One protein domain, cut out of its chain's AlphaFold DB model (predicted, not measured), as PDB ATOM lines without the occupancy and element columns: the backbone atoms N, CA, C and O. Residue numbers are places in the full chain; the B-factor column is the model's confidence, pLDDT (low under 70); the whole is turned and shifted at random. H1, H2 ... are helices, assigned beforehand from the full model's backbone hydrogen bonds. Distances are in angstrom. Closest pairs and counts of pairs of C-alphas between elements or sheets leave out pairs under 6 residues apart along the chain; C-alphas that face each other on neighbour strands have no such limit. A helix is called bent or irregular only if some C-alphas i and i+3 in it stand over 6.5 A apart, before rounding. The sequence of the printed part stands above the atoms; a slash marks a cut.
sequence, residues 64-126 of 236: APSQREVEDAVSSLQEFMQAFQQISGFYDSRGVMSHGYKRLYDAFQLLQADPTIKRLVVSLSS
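Overview. This is residues 64 to 126 of the 236 residues of an uncharacterized protein of Glycine max (UniProt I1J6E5). One long helix, H1, makes the length of a narrow open frame; after its last residue, Phe 90, a loop turns round, H2 folds back over H1 at a slant without packing on it, and H3 lies across the first turns of H1. The loop and the helix ends beside it stick out, with residues 82 to 87, 89 to 95 and 98 to 103 standing free. The printed part has 63 residues with three named helices, in the order H1, H2, H3, and no named strand; the class is all helix. It is loose, with a radius of gyration of the C-alphas of 13.6 A, and a rod in outline, spanning 40 by 18 by 17 A.

Along the chain. H1, residues 67 to 90, is the longest helix and measures 35.2 A from its first C-alpha at (124.971, 117.687, 156.278) to its last at (114.658, 85.132, 147.767). H2, residues 99 to 113, is 20.9 A long and begins with C-alpha 99 at (116.031, 90.445, 166.599). H3, residues 115 to 125, is 15.1 A long and ends with C-alpha 125 at (125.166, 113.980, 163.310). None of the three helices is bent or irregular.

Arrangement. H1 touches H3 with residues 67 to 71 alone. The closest C-alphas of this pair are those of Val 70 and Val 122, 6.3 A apart. The lines of H1 and H3 stand at a steep tilt of 62 degrees, and the two run opposite ways. H1 and H2 are near each other, with 9 pairs of C-alphas within 10 A, the closest at 8.1 A. H2 touches H3 only at the corner by their link, with residues 110 to 112 of H2 alone. The closest C-alphas there are those of Leu 111 and Lys 118, 5.4 A apart. H2 and H3 are only just about perpendicular, at 70.0 degrees. In H1, H2 and H3 every O i to N i+4 pair is within hydrogen-bond range.

Size, cuts and confidence. The two C-alphas farthest apart are those of Ala 64 and Asp 92, 41.5 A. The first and last printed C-alphas, those of Ala 64 and Ser 126, are 5.9 A apart. The printed part has no cut. The link from H1 to H2, 8 residues, is short; the link from H2 to H3, the single residue Asp 114, is tight. The body without the stretches that stand free has 44 residues and spans 37 by 19 by 12 A. The mean pLDDT of the printed part is 76.8, and residues 86 to 98 are under 70.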
ATOM      1  N   ALA A  64     133.637 117.470 161.917       78.47
ATOM      2  CA  ALA A  64     132.260 117.003 162.000       78.47
ATOM      3  C   ALA A  64     131.707 116.778 160.575       78.47
ATOM      4  O   ALA A  64     131.897 117.660 159.727       78.47
ATOM      5  N   PRO A  65     131.049 115.638 160.302       77.91
ATOM      6  CA  PRO A  65     130.499 115.338 158.996       77.91
ATOM      7  C   PRO A  65     129.471 116.397 158.614       77.91
ATOM      8  O   PRO A  65     128.562 116.765 159.370       77.91
ATOM      9  N   SER A  66     129.648 116.915 157.410       82.93
ATOM     10  CA  SER A  66     128.754 117.889 156.813       82.93
ATOM     11  C   SER A  66     127.370 117.280 156.590       82.93
ATOM     12  O   SER A  66     127.219 116.075 156.402       82.93
ATOM     13  N   GLN A  67     126.342 118.129 156.541       82.39
ATOM     14  CA  GLN A  67     124.971 117.687 156.278       82.39
ATOM     15  C   GLN A  67     124.863 116.818 155.011       82.39
ATOM     16  O   GLN A  67     124.108 115.852 154.990       82.39
ATOM     17  N   ARG A  68     125.645 117.133 153.970       84.42
ATOM     18  CA  ARG A  68     125.642 116.377 152.709       84.42
ATOM     19  C   ARG A  68     126.223 114.977 152.876       84.42
ATOM     20  O   ARG A  68     125.660 114.040 152.334       84.42
ATOM     21  N   GLU A  69     127.311 114.835 153.634       83.52
ATOM     22  CA  GLU A  69     127.903 113.523 153.937       83.52
ATOM     23  C   GLU A  69     126.940 112.663 154.753       83.52
ATOM     24  O   GLU A  69     126.838 111.461 154.527       83.52
ATOM     25  N   VAL A  70     126.184 113.274 155.667       84.95
ATOM     26  CA  VAL A  70     125.151 112.558 156.418       84.95
ATOM     27  C   VAL A  70     124.013 112.114 155.499       84.95
ATOM     28  O   VAL A  70     123.572 110.971 155.580       84.95
ATOM     29  N   GLU A  71     123.515 112.992 154.629       85.03
ATOM     30  CA  GLU A  71     122.443 112.653 153.685       85.03
ATOM     31  C   GLU A  71     122.874 111.562 152.690       85.03
ATOM     32  O   GLU A  71     122.089 110.658 152.386       85.03
ATOM     33  N   ASP A  72     124.128 111.599 152.245       88.25
ATOM     34  CA  ASP A  72     124.740 110.567 151.407       88.25
ATOM     35  C   ASP A  72     124.885 109.233 152.156       88.25
ATOM     36  O   ASP A  72     124.506 108.179 151.642       88.25
ATOM     37  N   ALA A  73     125.307 109.266 153.424       85.57
ATOM     38  CA  ALA A  73     125.370 108.079 154.276       85.57
ATOM     39  C   ALA A  73     123.979 107.473 154.535       85.57
ATOM     40  O   ALA A  73     123.822 106.250 154.516       85.57
ATOM     41  N   VAL A  74     122.951 108.306 154.733       83.46
ATOM     42  CA  VAL A  74     121.554 107.853 154.860       83.46
ATOM     43  C   VAL A  74     121.077 107.200 153.561       83.46
ATOM     44  O   VAL A  74     120.397 106.175 153.613       83.46
ATOM     45  N   SER A  75     121.461 107.748 152.408       85.79
ATOM     46  CA  SER A  75     121.119 107.191 151.092       85.79
ATOM     47  C   SER A  75     121.836 105.861 150.841       85.79
ATOM     48  O   SER A  75     121.202 104.880 150.463       85.79
ATOM     49  N   SER A  76     123.125 105.779 151.172       85.59
ATOM     50  CA  SER A  76     123.910 104.538 151.109       85.59
ATOM     51  C   SER A  76     123.326 103.448 152.014       85.59
ATOM     52  O   SER A  76     123.222 102.284 151.624       85.59
ATOM     53  N   LEU A  77     122.884 103.818 153.221       84.80
ATOM     54  CA  LEU A  77     122.201 102.897 154.129       84.80
ATOM     55  C   LEU A  77     120.860 102.426 153.549       84.80
ATOM     56  O   LEU A  77     120.518 101.251 153.675       84.80
ATOM     57  N   GLN A  78     120.117 103.316 152.889       83.31
ATOM     58  CA  GLN A  78     118.872 102.968 152.212       83.31
ATOM     59  C   GLN A  78     119.103 101.926 151.114       83.31
ATOM     60  O   GLN A  78     118.394 100.919 151.077       83.31
ATOM     61  N   GLU A  79     120.103 102.137 150.257       84.46
ATOM     62  CA  GLU A  79     120.464 101.187 149.202       84.46
ATOM     63  C   GLU A  79     120.872  99.833 149.784       84.46
ATOM     64  O   GLU A  79     120.386  98.791 149.340       84.46
ATOM     65  N   PHE A  80     121.688  99.839 150.842       81.11
ATOM     66  CA  PHE A  80     122.086  98.619 151.537       81.11
ATOM     67  C   PHE A  80     120.881  97.857 152.101       81.11
ATOM     68  O   PHE A  80     120.772  96.641 151.939       81.11
ATOM     69  N   MET A  81     119.946  98.559 152.742       76.49
ATOM     70  CA  MET A  81     118.755  97.935 153.316       76.49
ATOM     71  C   MET A  81     117.811  97.389 152.244       76.49
ATOM     72  O   MET A  81     117.254  96.309 152.437       76.49
ATOM     73  N   GLN A  82     117.667  98.081 151.111       79.26
ATOM     74  CA  GLN A  82     116.897  97.590 149.966       79.26
ATOM     75  C   GLN A  82     117.540  96.348 149.338       79.26
ATOM     76  O   GLN A  82     116.847  95.361 149.085       79.26
ATOM     77  N   ALA A  83     118.862  96.356 149.149       77.60
ATOM     78  CA  ALA A  83     119.599  95.191 148.670       77.60
ATOM     79  C   ALA A  83     119.435  94.004 149.631       77.60
ATOM     80  O   ALA A  83     119.131  92.889 149.204       77.60
ATOM     81  N   PHE A  84     119.538  94.249 150.939       71.07
ATOM     82  CA  PHE A  84     119.339  93.216 151.951       71.07
ATOM     83  C   PHE A  84     117.910  92.661 151.937       71.07
ATOM     84  O   PHE A  84     117.728  91.452 152.056       71.07
ATOM     85  N   GLN A  85     116.896  93.508 151.730       70.16
ATOM     86  CA  GLN A  85     115.514  93.058 151.567       70.16
ATOM     87  C   GLN A  85     115.334  92.161 150.342       70.16
ATOM     88  O   GLN A  85     114.712  91.110 150.471       70.16
ATOM     89  N   GLN A  86     115.900  92.527 149.188       68.60
ATOM     90  CA  GLN A  86     115.823  91.709 147.972       68.60
ATOM     91  C   GLN A  86     116.497  90.347 148.156       68.60
ATOM     92  O   GLN A  86     115.924  89.320 147.789       68.60
ATOM     93  N   ILE A  87     117.675  90.330 148.786       66.57
ATOM     94  CA  ILE A  87     118.380  89.088 149.121       66.57
ATOM     95  C   ILE A  87     117.537  88.264 150.100       66.57
ATOM     96  O   ILE A  87     117.360  87.065 149.903       66.57
ATOM     97  N   SER A  88     116.958  88.903 151.121       62.05
ATOM     98  CA  SER A  88     116.117  88.228 152.112       62.05
ATOM     99  C   SER A  88     114.785  87.739 151.547       62.05
ATOM    100  O   SER A  88     114.253  86.789 152.092       62.05
ATOM    101  N   GLY A  89     114.260  88.343 150.474       58.09
ATOM    102  CA  GLY A  89     113.008  87.944 149.825       58.09
ATOM    103  C   GLY A  89     113.141  86.712 148.926       58.09
ATOM    104  O   GLY A  89     112.143  86.056 148.640       58.09
ATOM    105  N   PHE A  90     114.365  86.365 148.512       54.00
ATOM    106  CA  PHE A  90     114.658  85.132 147.767       54.00
ATOM    107  C   PHE A  90     114.704  83.884 148.651       54.00
ATOM    108  O   PHE A  90     114.516  82.764 148.177       54.00
ATOM    109  N   TYR A  91     114.945  84.074 149.943       48.02
ATOM    110  CA  TYR A  91     114.804  83.033 150.942       48.02
ATOM    111  C   TYR A  91     113.451  83.261 151.605       48.02
ATOM    112  O   TYR A  91     113.195  84.356 152.078       48.02
ATOM    113  N   ASP A  92     112.570  82.267 151.683       47.79
ATOM    114  CA  ASP A  92     111.384  82.364 152.545       47.79
ATOM    115  C   ASP A  92     111.838  82.342 154.020       47.79
ATOM    116  O   ASP A  92     111.769  81.352 154.744       47.79
ATOM    117  N   SER A  93     112.453  83.447 154.433       50.86
ATOM    118  CA  SER A  93     113.157  83.662 155.684       50.86
ATOM    119  C   SER A  93     112.301  84.554 156.576       50.86
ATOM    120  O   SER A  93     112.784  85.460 157.257       50.86
ATOM    121  N   ARG A  94     111.001  84.256 156.654       50.90
ATOM    122  CA  ARG A  94     110.168  84.774 157.747       50.90
ATOM    123  C   ARG A  94     110.636  84.280 159.127       50.90
ATOM    124  O   ARG A  94     110.172  84.803 160.134       50.90
ATOM    125  N   GLY A  95     111.563  83.314 159.185       54.80
ATOM    126  CA  GLY A  95     112.105  82.749 160.426       54.80
ATOM    127  C   GLY A  95     113.545  83.130 160.803       54.80
ATOM    128  O   GLY A  95     113.947  82.809 161.916       54.80
ATOM    129  N   VAL A  96     114.333  83.787 159.936       55.61
ATOM    130  CA  VAL A  96     115.788  84.005 160.165       55.61
ATOM    131  C   VAL A  96     116.185  85.489 160.120       55.61
ATOM    132  O   VAL A  96     117.312  85.841 159.791       55.61
ATOM    133  N   MET A  97     115.279  86.403 160.474       58.45
ATOM    134  CA  MET A  97     115.683  87.776 160.805       58.45
ATOM    135  C   MET A  97     116.105  87.825 162.271       58.45
ATOM    136  O   MET A  97     115.305  87.549 163.165       58.45
ATOM    137  N   SER A  98     117.368  88.173 162.529       67.23
ATOM    138  CA  SER A  98     117.834  88.405 163.895       67.23
ATOM    139  C   SER A  98     117.001  89.519 164.536       67.23
ATOM    140  O   SER A  98     116.608  90.490 163.883       67.23
ATOM    141  N   HIS A  99     116.737  89.405 165.839       71.81
ATOM    142  CA  HIS A  99     116.031  90.445 166.599       71.81
ATOM    143  C   HIS A  99     116.694  91.827 166.450       71.81
ATOM    144  O   HIS A  99     116.017  92.852 166.456       71.81
ATOM    145  N   GLY A 100     118.018  91.848 166.247       74.77
ATOM    146  CA  GLY A 100     118.781  93.055 165.933       74.77
ATOM    147  C   GLY A 100     118.397  93.675 164.588       74.77
ATOM    148  O   GLY A 100     118.121  94.872 164.542       74.77
ATOM    149  N   TYR A 101     118.302  92.878 163.517       71.83
ATOM    150  CA  TYR A 101     117.897  93.386 162.201       71.83
ATOM    151  C   TYR A 101     116.474  93.942 162.222       71.83
ATOM    152  O   TYR A 101     116.240  95.023 161.693       71.83
ATOM    153  N   LYS A 102     115.532  93.260 162.891       75.69
ATOM    154  CA  LYS A 102     114.157  93.767 163.024       75.69
ATOM    155  C   LYS A 102     114.130  95.145 163.692       75.69
ATOM    156  O   LYS A 102     113.496  96.055 163.176       75.69
ATOM    157  N   ARG A 103     114.874  95.324 164.787       79.92
ATOM    158  CA  ARG A 103     114.973  96.622 165.474       79.92
ATOM    159  C   ARG A 103     115.607  97.706 164.605       79.92
ATOM    160  O   ARG A 103     115.129  98.835 164.623       79.92
ATOM    161  N   LEU A 104     116.662  97.379 163.857       79.07
ATOM    162  CA  LEU A 104     117.287  98.319 162.920       79.07
ATOM    163  C   LEU A 104     116.318  98.717 161.808       79.07
ATOM    164  O   LEU A 104     116.204  99.895 161.486       79.07
ATOM    165  N   TYR A 105     115.587  97.746 161.268       79.06
ATOM    166  CA  TYR A 105     114.576  97.979 160.251       79.06
ATOM    167  C   TYR A 105     113.440  98.869 160.766       79.06
ATOM    168  O   TYR A 105     113.075  99.833 160.098       79.06
ATOM    169  N   ASP A 106     112.936  98.613 161.973       83.57
ATOM    170  CA  ASP A 106     111.905  99.436 162.613       83.57
ATOM    171  C   ASP A 106     112.408 100.871 162.871       83.57
ATOM    172  O   ASP A 106     111.707 101.838 162.570       83.57
ATOM    173  N   ALA A 107     113.646 101.032 163.354       82.94
ATOM    174  CA  ALA A 107     114.253 102.345 163.581       82.94
ATOM    175  C   ALA A 107     114.488 103.121 162.274       82.94
ATOM    176  O   ALA A 107     114.266 104.330 162.220       82.94
ATOM    177  N   PHE A 108     114.903 102.438 161.208       81.80
ATOM    178  CA  PHE A 108     115.107 103.062 159.905       81.80
ATOM    179  C   PHE A 108     113.788 103.409 159.212       81.80
ATOM    180  O   PHE A 108     113.674 104.467 158.598       81.80
ATOM    181  N   GLN A 109     112.764 102.561 159.337       84.53
ATOM    182  CA  GLN A 109     111.416 102.907 158.886       84.53
ATOM    183  C   GLN A 109     110.891 104.133 159.627       84.53
ATOM    184  O   GLN A 109     110.315 105.012 158.997       84.53
ATOM    185  N   LEU A 110     111.136 104.233 160.936       85.02
ATOM    186  CA  LEU A 110     110.780 105.414 161.717       85.02
ATOM    187  C   LEU A 110     111.547 106.663 161.244       85.02
ATOM    188  O   LEU A 110     110.949 107.726 161.094       85.02
ATOM    189  N   LEU A 111     112.841 106.519 160.939       83.63
ATOM    190  CA  LEU A 111     113.669 107.584 160.364       83.63
ATOM    191  C   LEU A 111     113.147 108.064 159.001       83.63
ATOM    192  O   LEU A 111     113.233 109.252 158.697       83.63
ATOM    193  N   GLN A 112     112.617 107.154 158.178       81.06
ATOM    194  CA  GLN A 112     112.024 107.488 156.881       81.06
ATOM    195  C   GLN A 112     110.609 108.066 156.998       81.06
ATOM    196  O   GLN A 112     110.258 108.963 156.233       81.06
ATOM    197  N   ALA A 113     109.798 107.558 157.929       84.73
ATOM    198  CA  ALA A 113     108.403 107.952 158.095       84.73
ATOM    199  C   ALA A 113     108.257 109.365 158.675       84.73
ATOM    200  O   ALA A 113     107.347 110.093 158.277       84.73
ATOM    201  N   ASP A 114     109.143 109.762 159.594       85.63
ATOM    202  CA  ASP A 114     109.083 111.075 160.234       85.63
ATOM    203  C   ASP A 114     110.215 112.005 159.740       85.63
ATOM    204  O   ASP A 114     111.380 111.850 160.135       85.63
ATOM    205  N   PRO A 115     109.904 113.033 158.923       84.05
ATOM    206  CA  PRO A 115     110.900 114.001 158.468       84.05
ATOM    207  C   PRO A 115     111.519 114.807 159.621       84.05
ATOM    208  O   PRO A 115     112.628 115.329 159.475       84.05
ATOM    209  N   THR A 116     110.842 114.911 160.765       86.48
ATOM    210  CA  THR A 116     111.363 115.551 161.981       86.48
ATOM    211  C   THR A 116     112.499 114.729 162.567       86.48
ATOM    212  O   THR A 116     113.558 115.282 162.863       86.48
ATOM    213  N   ILE A 117     112.318 113.408 162.661       84.31
ATOM    214  CA  ILE A 117     113.359 112.485 163.127       84.31
ATOM    215  C   ILE A 117     114.537 112.513 162.155       84.31
ATOM    216  O   ILE A 117     115.676 112.640 162.599       84.31
ATOM    217  N   LYS A 118     114.286 112.507 160.839       84.34
ATOM    218  CA  LYS A 118     115.349 112.652 159.831       84.34
ATOM    219  C   LYS A 118     116.167 113.929 160.031       84.34
ATOM    220  O   LYS A 118     117.392 113.865 160.088       84.34
ATOM    221  N   ARG A 119     115.511 115.086 160.181       83.50
ATOM    222  CA  ARG A 119     116.203 116.365 160.425       83.50
ATOM    223  C   ARG A 119     116.950 116.378 161.751       83.50
ATOM    224  O   ARG A 119     118.031 116.955 161.805       83.50
ATOM    225  N   LEU A 120     116.397 115.765 162.795       87.19
ATOM    226  CA  LEU A 120     117.047 115.655 164.097       87.19
ATOM    227  C   LEU A 120     118.308 114.803 164.005       87.19
ATOM    228  O   LEU A 120     119.344 115.234 164.495       87.19
ATOM    229  N   VAL A 121     118.248 113.646 163.342       83.57
ATOM    230  CA  VAL A 121     119.422 112.792 163.125       83.57
ATOM    231  C   VAL A 121     120.480 113.545 162.341       83.57
ATOM    232  O   VAL A 121     121.614 113.577 162.793       83.57
ATOM    233  N   VAL A 122     120.100 114.222 161.253       82.76
ATOM    234  CA  VAL A 122     121.030 115.030 160.450       82.76
ATOM    235  C   VAL A 122     121.652 116.159 161.265       82.76
ATOM    236  O   VAL A 122     122.860 116.369 161.215       82.76
ATOM    237  N   SER A 123     120.845 116.860 162.059       85.01
ATOM    238  CA  SER A 123     121.312 117.968 162.891       85.01
ATOM    239  C   SER A 123     122.248 117.479 163.994       85.01
ATOM    240  O   SER A 123     123.292 118.080 164.207       85.01
ATOM    241  N   LEU A 124     121.917 116.361 164.646       85.46
ATOM    242  CA  LEU A 124     122.733 115.751 165.692       85.46
ATOM    243  C   LEU A 124     124.041 115.196 165.120       85.46
ATOM    244  O   LEU A 124     125.105 115.405 165.692       85.46
ATOM    245  N   SER A 125     123.983 114.527 163.969       82.60
ATOM    246  CA  SER A 125     125.166 113.980 163.310       82.60
ATOM    247  C   SER A 125     126.018 115.049 162.643       82.60
ATOM    248  O   SER A 125     127.170 114.771 162.381       82.60
ATOM    249  N   SER A 126     125.514 116.246 162.358       83.40
ATOM    250  CA  SER A 126     126.337 117.361 161.869       83.40
ATOM    251  C   SER A 126     126.707 118.355 162.972       83.40
ATOM    252  O   SER A 126     127.372 119.357 162.699       83.40
TER     253      SER A 126